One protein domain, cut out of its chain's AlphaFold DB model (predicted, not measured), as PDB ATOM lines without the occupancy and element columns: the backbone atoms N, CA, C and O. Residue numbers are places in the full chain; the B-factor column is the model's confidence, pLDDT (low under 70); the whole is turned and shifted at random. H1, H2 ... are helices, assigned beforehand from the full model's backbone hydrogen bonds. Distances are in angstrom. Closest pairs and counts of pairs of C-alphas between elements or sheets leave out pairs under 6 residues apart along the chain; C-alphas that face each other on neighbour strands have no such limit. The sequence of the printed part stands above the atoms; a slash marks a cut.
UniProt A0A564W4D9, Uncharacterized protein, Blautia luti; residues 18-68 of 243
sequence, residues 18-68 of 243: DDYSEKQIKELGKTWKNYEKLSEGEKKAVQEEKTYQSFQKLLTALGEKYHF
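Overview. This is residues 18 to 68 of the 243 residues of an uncharacterized protein of Blautia luti (UniProt A0A564W4D9). Two long helices, H1 and H3, cross as an X near Leu 28 and Leu 59, with the short helix H2 joining them at one end. The 51 printed residues hold three named helices, H1, H2, H3, and no named strand: all helix. The outline is elongated, 34 by 18 by 17 A, and only just loose, close to compact, with a radius of gyration of the C-alphas of 11.9 A.

Arrangement. Start at H1, residues 22 to 36; it is close to but not clearly touching H2, residues 40 to 47, with closest C-alphas Tyr 35 and Lys 43 6.9 A apart. Their lines stand at a steep tilt of 43 degrees, opposite ways. H3, residues 50 to 67, is close to but not clearly touching H2: the closest C-alphas, Val 46 and Tyr 52, are 6.6 A apart, and the lines are about perpendicular, 89 degrees. H1 and H3 are also close but not clearly touching, closest C-alphas Leu 28 and Leu 59, 7.7 A, at a steep tilt of 60 degrees, opposite ways. In H1, H2 and H3 every O i to N i+4 pair is within hydrogen-bond range.

Along the chain. Find C-alpha 22 at (11.864, 25.722, 40.066); H1 runs 20.9 A from there. H2 spans 10.4 A. H3 runs 26.3 A to C-alpha 67 at (22.328, 12.033, 39.349).

Size, cuts and confidence. The C-alphas farthest apart, Asp 19 and Gly 41, are 34.5 A apart. Both links are tight. The printed part has no cut, and no printed residue is under 70 in pLDDT.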
ATOM      1  N   ASP A  18      13.467  17.797  47.494       82.75
ATOM      2  CA  ASP A  18      12.223  17.530  46.760       82.75
ATOM      3  C   ASP A  18      11.193  18.648  46.878       82.75
ATOM      4  O   ASP A  18      10.399  18.850  45.964       82.75
ATOM      5  N   ASP A  19      11.271  19.436  47.948       85.38
ATOM      6  CA  ASP A  19      10.351  20.541  48.204       85.38
ATOM      7  C   ASP A  19      10.780  21.840  47.485       85.38
ATOM      8  O   ASP A  19      10.124  22.877  47.613       85.38
ATOM      9  N   TYR A  20      11.900  21.829  46.750       86.44
ATOM     10  CA  TYR A  20      12.414  23.018  46.068       86.44
ATOM     11  C   TYR A  20      11.573  23.348  44.842       86.44
ATOM     12  O   TYR A  20      11.439  22.558  43.910       86.44
ATOM     13  N   SER A  21      11.090  24.586  44.792       86.62
ATOM     14  CA  SER A  21      10.461  25.125  43.589       86.62
ATOM     15  C   SER A  21      11.483  25.364  42.473       86.62
ATOM     16  O   SER A  21      12.643  25.703  42.724       86.62
ATOM     17  N   GLU A  22      11.032  25.329  41.215       85.81
ATOM     18  CA  GLU A  22      11.864  25.722  40.066       85.81
ATOM     19  C   GLU A  22      12.473  27.121  40.226       85.81
ATOM     20  O   GLU A  22      13.592  27.383  39.786       85.81
ATOM     21  N   LYS A  23      11.738  28.046  40.858       87.00
ATOM     22  CA  LYS A  23      12.219  29.402  41.132       87.00
ATOM     23  C   LYS A  23      13.439  29.369  42.059       87.00
ATOM     24  O   LYS A  23      14.429  30.034  41.766       87.00
ATOM     25  N   GLN A  24      13.390  28.578  43.131       87.50
ATOM     26  CA  GLN A  24      14.501  28.420  44.075       87.50
ATOM     27  C   GLN A  24      15.722  27.762  43.423       87.50
ATOM     28  O   GLN A  24      16.845  28.218  43.648       87.50
ATOM     29  N   ILE A  25      15.513  26.758  42.567       88.56
ATOM     30  CA  ILE A  25      16.582  26.127  41.774       88.56
ATOM     31  C   ILE A  25      17.221  27.150  40.820       88.56
ATOM     32  O   ILE A  25      18.441  27.316  40.801       88.56
ATOM     33  N   LYS A  26      16.412  27.936  40.098       88.56
ATOM     34  CA  LYS A  26      16.901  29.020  39.224       88.56
ATOM     35  C   LYS A  26      17.697  30.075  40.004       88.56
ATOM     36  O   LYS A  26      18.676  30.614  39.488       88.56
ATOM     37  N   GLU A  27      17.305  30.390  41.237       88.94
ATOM     38  CA  GLU A  27      18.050  31.304  42.113       88.94
ATOM     39  C   GLU A  27      19.396  30.727  42.578       88.94
ATOM     40  O   GLU A  27      20.391  31.461  42.599       88.94
ATOM     41  N   LEU A  28      19.464  29.425  42.887       89.88
ATOM     42  CA  LEU A  28      20.731  28.732  43.160       89.88
ATOM     43  C   LEU A  28      21.663  28.812  41.948       89.88
ATOM     44  O   LEU A  28      22.800  29.262  42.084       89.88
ATOM     45  N   GLY A  29      21.153  28.496  40.754       92.06
ATOM     46  CA  GLY A  29      21.912  28.580  39.505       92.06
ATOM     47  C   GLY A  29      22.429  29.987  39.200       92.06
ATOM     48  O   GLY A  29      23.582  30.157  38.804       92.06
ATOM     49  N   LYS A  30      21.628  31.032  39.448       91.31
ATOM     50  CA  LYS A  30      22.084  32.432  39.330       91.31
ATOM     51  C   LYS A  30      23.193  32.761  40.327       91.31
ATOM     52  O   LYS A  30      24.164  33.418  39.960       91.31
ATOM     53  N   THR A  31      23.051  32.310  41.571       91.69
ATOM     54  CA  THR A  31      24.055  32.527  42.622       91.69
ATOM     55  C   THR A  31      25.375  31.854  42.251       91.69
ATOM     56  O   THR A  31      26.421  32.494  42.313       91.69
ATOM     57  N   TRP A  32      25.314  30.610  41.770       92.88
ATOM     58  CA  TRP A  32      26.469  29.867  41.272       92.88
ATOM     59  C   TRP A  32      27.144  30.566  40.087       92.88
ATOM     60  O   TRP A  32      28.337  30.840  40.137       92.88
ATOM     61  N   LYS A  33      26.379  30.965  39.060       92.88
ATOM     62  CA  LYS A  33      26.912  31.709  37.901       92.88
ATOM     63  C   LYS A  33      27.593  33.020  38.296       92.88
ATOM     64  O   LYS A  33      28.527  33.443  37.624       92.88
ATOM     65  N   ASN A  34      27.110  33.692  39.338       93.00
ATOM     66  CA  ASN A  34      27.749  34.903  39.849       93.00
ATOM     67  C   ASN A  34      29.038  34.584  40.609       93.00
ATOM     68  O   ASN A  34      30.016  35.303  40.440       93.00
ATOM     69  N   TYR A  35      29.045  33.511  41.403       92.75
ATOM     70  CA  TYR A  35      30.238  33.032  42.100       92.75
ATOM     71  C   TYR A  35      31.335  32.629  41.104       92.75
ATOM     72  O   TYR A  35      32.486  33.018  41.267       92.75
ATOM     73  N   GLU A  36      30.976  31.951  40.013       93.00
ATOM     74  CA  GLU A  36      31.931  31.507  38.994       93.00
ATOM     75  C   GLU A  36      32.607  32.644  38.217       93.00
ATOM     76  O   GLU A  36      33.698  32.455  37.688       93.00
ATOM     77  N   LYS A  37      32.008  33.840  38.194       94.94
ATOM     78  CA  LYS A  37      32.586  35.041  37.564       94.94
ATOM     79  C   LYS A  37      33.583  35.787  38.451       94.94
ATOM     80  O   LYS A  37      34.221  36.721  37.969       94.94
ATOM     81  N   LEU A  38      33.666  35.439  39.733       94.88
ATOM     82  CA  LEU A  38      34.601  36.058  40.665       94.88
ATOM     83  C   LEU A  38      36.041  35.682  40.314       94.88
ATOM     84  O   LEU A  38      36.314  34.579  39.837       94.88
ATOM     85  N   SER A  39      36.976  36.582  40.609       95.81
ATOM     86  CA  SER A  39      38.402  36.256  40.586       95.81
ATOM     87  C   SER A  39      38.749  35.218  41.657       95.81
ATOM     88  O   SER A  39      38.052  35.084  42.662       95.81
ATOM     89  N   GLU A  40      39.875  34.522  41.501       95.19
ATOM     90  CA  GLU A  40      40.349  33.536  42.485       95.19
ATOM     91  C   GLU A  40      40.466  34.105  43.910       95.19
ATOM     92  O   GLU A  40      40.126  33.437  44.886       95.19
ATOM     93  N   GLY A  41      40.912  35.360  44.046       94.69
ATOM     94  CA  GLY A  41      40.997  36.032  45.346       94.69
ATOM     95  C   GLY A  41      39.623  36.289  45.971       94.69
ATOM     96  O   GLY A  41      39.436  36.093  47.171       94.69
ATOM     97  N   GLU A  42      38.642  36.673  45.157       93.81
ATOM     98  CA  GLU A  42      37.261  36.879  45.600       93.81
ATOM     99  C   GLU A  42      36.562  35.555  45.925       93.81
ATOM    100  O   GLU A  42      35.886  35.475  46.949       93.81
ATOM    101  N   LYS A  43      36.759  34.500  45.117       94.56
ATOM    102  CA  LYS A  43      36.240  33.155  45.412       94.56
ATOM    103  C   LYS A  43      36.731  32.681  46.779       94.56
ATOM    104  O   LYS A  43      35.910  32.269  47.593       94.56
ATOM    105  N   LYS A  44      38.030  32.830  47.072       94.06
ATOM    106  CA  LYS A  44      38.604  32.496  48.389       94.06
ATOM    107  C   LYS A  44      37.950  33.276  49.528       94.06
ATOM    108  O   LYS A  44      37.553  32.673  50.517       94.06
ATOM    109  N   ALA A  45      37.758  34.586  49.366       91.81
ATOM    110  CA  ALA A  45      37.084  35.400  50.378       91.81
ATOM    111  C   ALA A  45      35.626  34.954  50.619       91.81
ATOM    112  O   ALA A  45      35.162  34.939  51.756       91.81
ATOM    113  N   VAL A  46      34.903  34.554  49.566       91.00
ATOM    114  CA  VAL A  46      33.536  34.019  49.687       91.00
ATOM    115  C   VAL A  46      33.523  32.648  50.365       91.00
ATOM    116  O   VAL A  46      32.644  32.390  51.183       91.00
ATOM    117  N   GLN A  47      34.494  31.783  50.064       92.25
ATOM    118  CA  GLN A  47      34.621  30.445  50.654       92.25
ATOM    119  C   GLN A  47      34.832  30.468  52.176       92.25
ATOM    120  O   GLN A  47      34.426  29.531  52.864       92.25
ATOM    121  N   GLU A  48      35.416  31.541  52.715       90.56
ATOM    122  CA  GLU A  48      35.573  31.752  54.161       90.56
ATOM    123  C   GLU A  48      34.242  32.070  54.874       90.56
ATOM    124  O   GLU A  48      34.131  31.934  56.098       90.56
ATOM    125  N   GLU A  49      33.193  32.473  54.143       88.31
ATOM    126  CA  GLU A  49      31.883  32.743  54.732       88.31
ATOM    127  C   GLU A  49      31.168  31.437  55.131       88.31
ATOM    128  O   GLU A  49      30.969  30.536  54.321       88.31
ATOM    129  N   LYS A  50      30.629  31.354  56.359       85.38
ATOM    130  CA  LYS A  50      29.800  30.201  56.793       85.38
ATOM    131  C   LYS A  50      28.619  29.913  55.853       85.38
ATOM    132  O   LYS A  50      28.204  28.770  55.695       85.38
ATOM    133  N   THR A  51      28.077  30.958  55.231       85.69
ATOM    134  CA  THR A  51      26.989  30.886  54.249       85.69
ATOM    135  C   THR A  51      27.385  30.169  52.960       85.69
ATOM    136  O   THR A  51      26.510  29.587  52.320       85.69
ATOM    137  N   TYR A  52      28.675  30.139  52.609       89.19
ATOM    138  CA  TYR A  52      29.180  29.365  51.477       89.19
ATOM    139  C   TYR A  52      29.055  27.862  51.715       89.19
ATOM    140  O   TYR A  52      28.569  27.150  50.845       89.19
ATOM    141  N   GLN A  53      29.396  27.379  52.914       88.31
ATOM    142  CA  GLN A  53      29.253  25.957  53.253       88.31
ATOM    143  C   GLN A  53      27.794  25.501  53.172       88.31
ATOM    144  O   GLN A  53      27.502  24.425  52.658       88.31
ATOM    145  N   SER A  54      26.861  26.328  53.657       87.38
ATOM    146  CA  SER A  54      25.432  26.059  53.488       87.38
ATOM    147  C   SER A  54      25.054  26.010  52.013       87.38
ATOM    148  O   SER A  54      24.368  25.084  51.610       87.38
ATOM    149  N   PHE A  55      25.523  26.966  51.208       88.88
ATOM    150  CA  PHE A  55      25.259  26.994  49.774       88.88
ATOM    151  C   PHE A  55      25.808  25.758  49.048       88.88
ATOM    152  O   PHE A  55      25.056  25.140  48.305       88.88
ATOM    153  N   GLN A  56      27.048  25.341  49.317       90.50
ATOM    154  CA  GLN A  56      27.623  24.121  48.741       90.50
ATOM    155  C   GLN A  56      26.799  22.881  49.072       90.50
ATOM    156  O   GLN A  56      26.481  22.126  48.166       90.50
ATOM    157  N   LYS A  57      26.368  22.712  50.330       89.56
ATOM    158  CA  LYS A  57      25.496  21.586  50.709       89.56
ATOM    159  C   LYS A  57      24.198  21.545  49.904       89.56
ATOM    160  O   LYS A  57      23.712  20.463  49.605       89.56
ATOM    161  N   LEU A  58      23.642  22.709  49.549       90.81
ATOM    162  CA  LEU A  58      22.455  22.766  48.692       90.81
ATOM    163  C   LEU A  58      22.753  22.336  47.258       90.81
ATOM    164  O   LEU A  58      21.910  21.693  46.646       90.81
ATOM    165  N   LEU A  59      23.922  22.704  46.726       92.81
ATOM    166  CA  LEU A  59      24.337  22.279  45.391       92.81
ATOM    167  C   LEU A  59      24.607  20.773  45.360       92.81
ATOM    168  O   LEU A  59      24.091  20.108  44.474       92.81
ATOM    169  N   THR A  60      25.309  20.227  46.357       91.12
ATOM    170  CA  THR A  60      25.542  18.778  46.486       91.12
ATOM    171  C   THR A  60      24.227  18.003  46.528       91.12
ATOM    172  O   THR A  60      24.032  17.116  45.713       91.12
ATOM    173  N   ALA A  61      23.281  18.397  47.390       91.00
ATOM    174  CA  ALA A  61      21.977  17.732  47.474       91.00
ATOM    175  C   ALA A  61      21.165  17.820  46.167       91.00
ATOM    176  O   ALA A  61      20.375  16.931  45.854       91.00
ATOM    177  N   LEU A  62      21.328  18.905  45.403       92.94
ATOM    178  CA  LEU A  62      20.699  19.035  44.090       92.94
ATOM    179  C   LEU A  62      21.370  18.133  43.046       92.94
ATOM    180  O   LEU A  62      20.660  17.548  42.237       92.94
ATOM    181  N   GLY A  63      22.697  17.991  43.106       94.69
ATOM    182  CA  GLY A  63      23.454  17.019  42.316       94.69
ATOM    183  C   GLY A  63      22.982  15.592  42.577       94.69
ATOM    184  O   GLY A  63      22.537  14.942  41.645       94.69
ATOM    185  N   GLU A  64      22.933  15.165  43.844       92.69
ATOM    186  CA  GLU A  64      22.413  13.843  44.253       92.69
ATOM    187  C   GLU A  64      21.005  13.581  43.679       92.69
ATOM    188  O   GLU A  64      20.720  12.528  43.118       92.69
ATOM    189  N   LYS A  65      20.110  14.577  43.734       92.69
ATOM    190  CA  LYS A  65      18.773  14.472  43.123       92.69
ATOM    191  C   LYS A  65      18.824  14.290  41.603       92.69
ATOM    192  O   LYS A  65      17.972  13.621  41.029       92.69
ATOM    193  N   TYR A  66      19.743  14.973  40.939       95.88
ATOM    194  CA  TYR A  66      19.872  14.993  39.486       95.88
ATOM    195  C   TYR A  66      20.648  13.805  38.923       95.88
ATOM    196  O   TYR A  66      20.503  13.501  37.737       95.88
ATOM    197  N   HIS A  67      21.468  13.151  39.737       97.56
ATOM    198  CA  HIS A  67      22.328  12.033  39.349       97.56
ATOM    199  C   HIS A  67      21.709  10.673  39.702       97.56
ATOM    200  O   HIS A  67      22.214   9.637  39.265       97.56
ATOM    201  N   PHE A  68      20.554  10.677  40.372       96.94
ATOM    202  CA  PHE A  68      19.743   9.501  40.660       96.94
ATOM    203  C   PHE A  68      18.348   9.587  40.022       96.94
ATOM    204  O   PHE A  68      17.557  10.480  40.324       96.94
TER     205      PHE A  68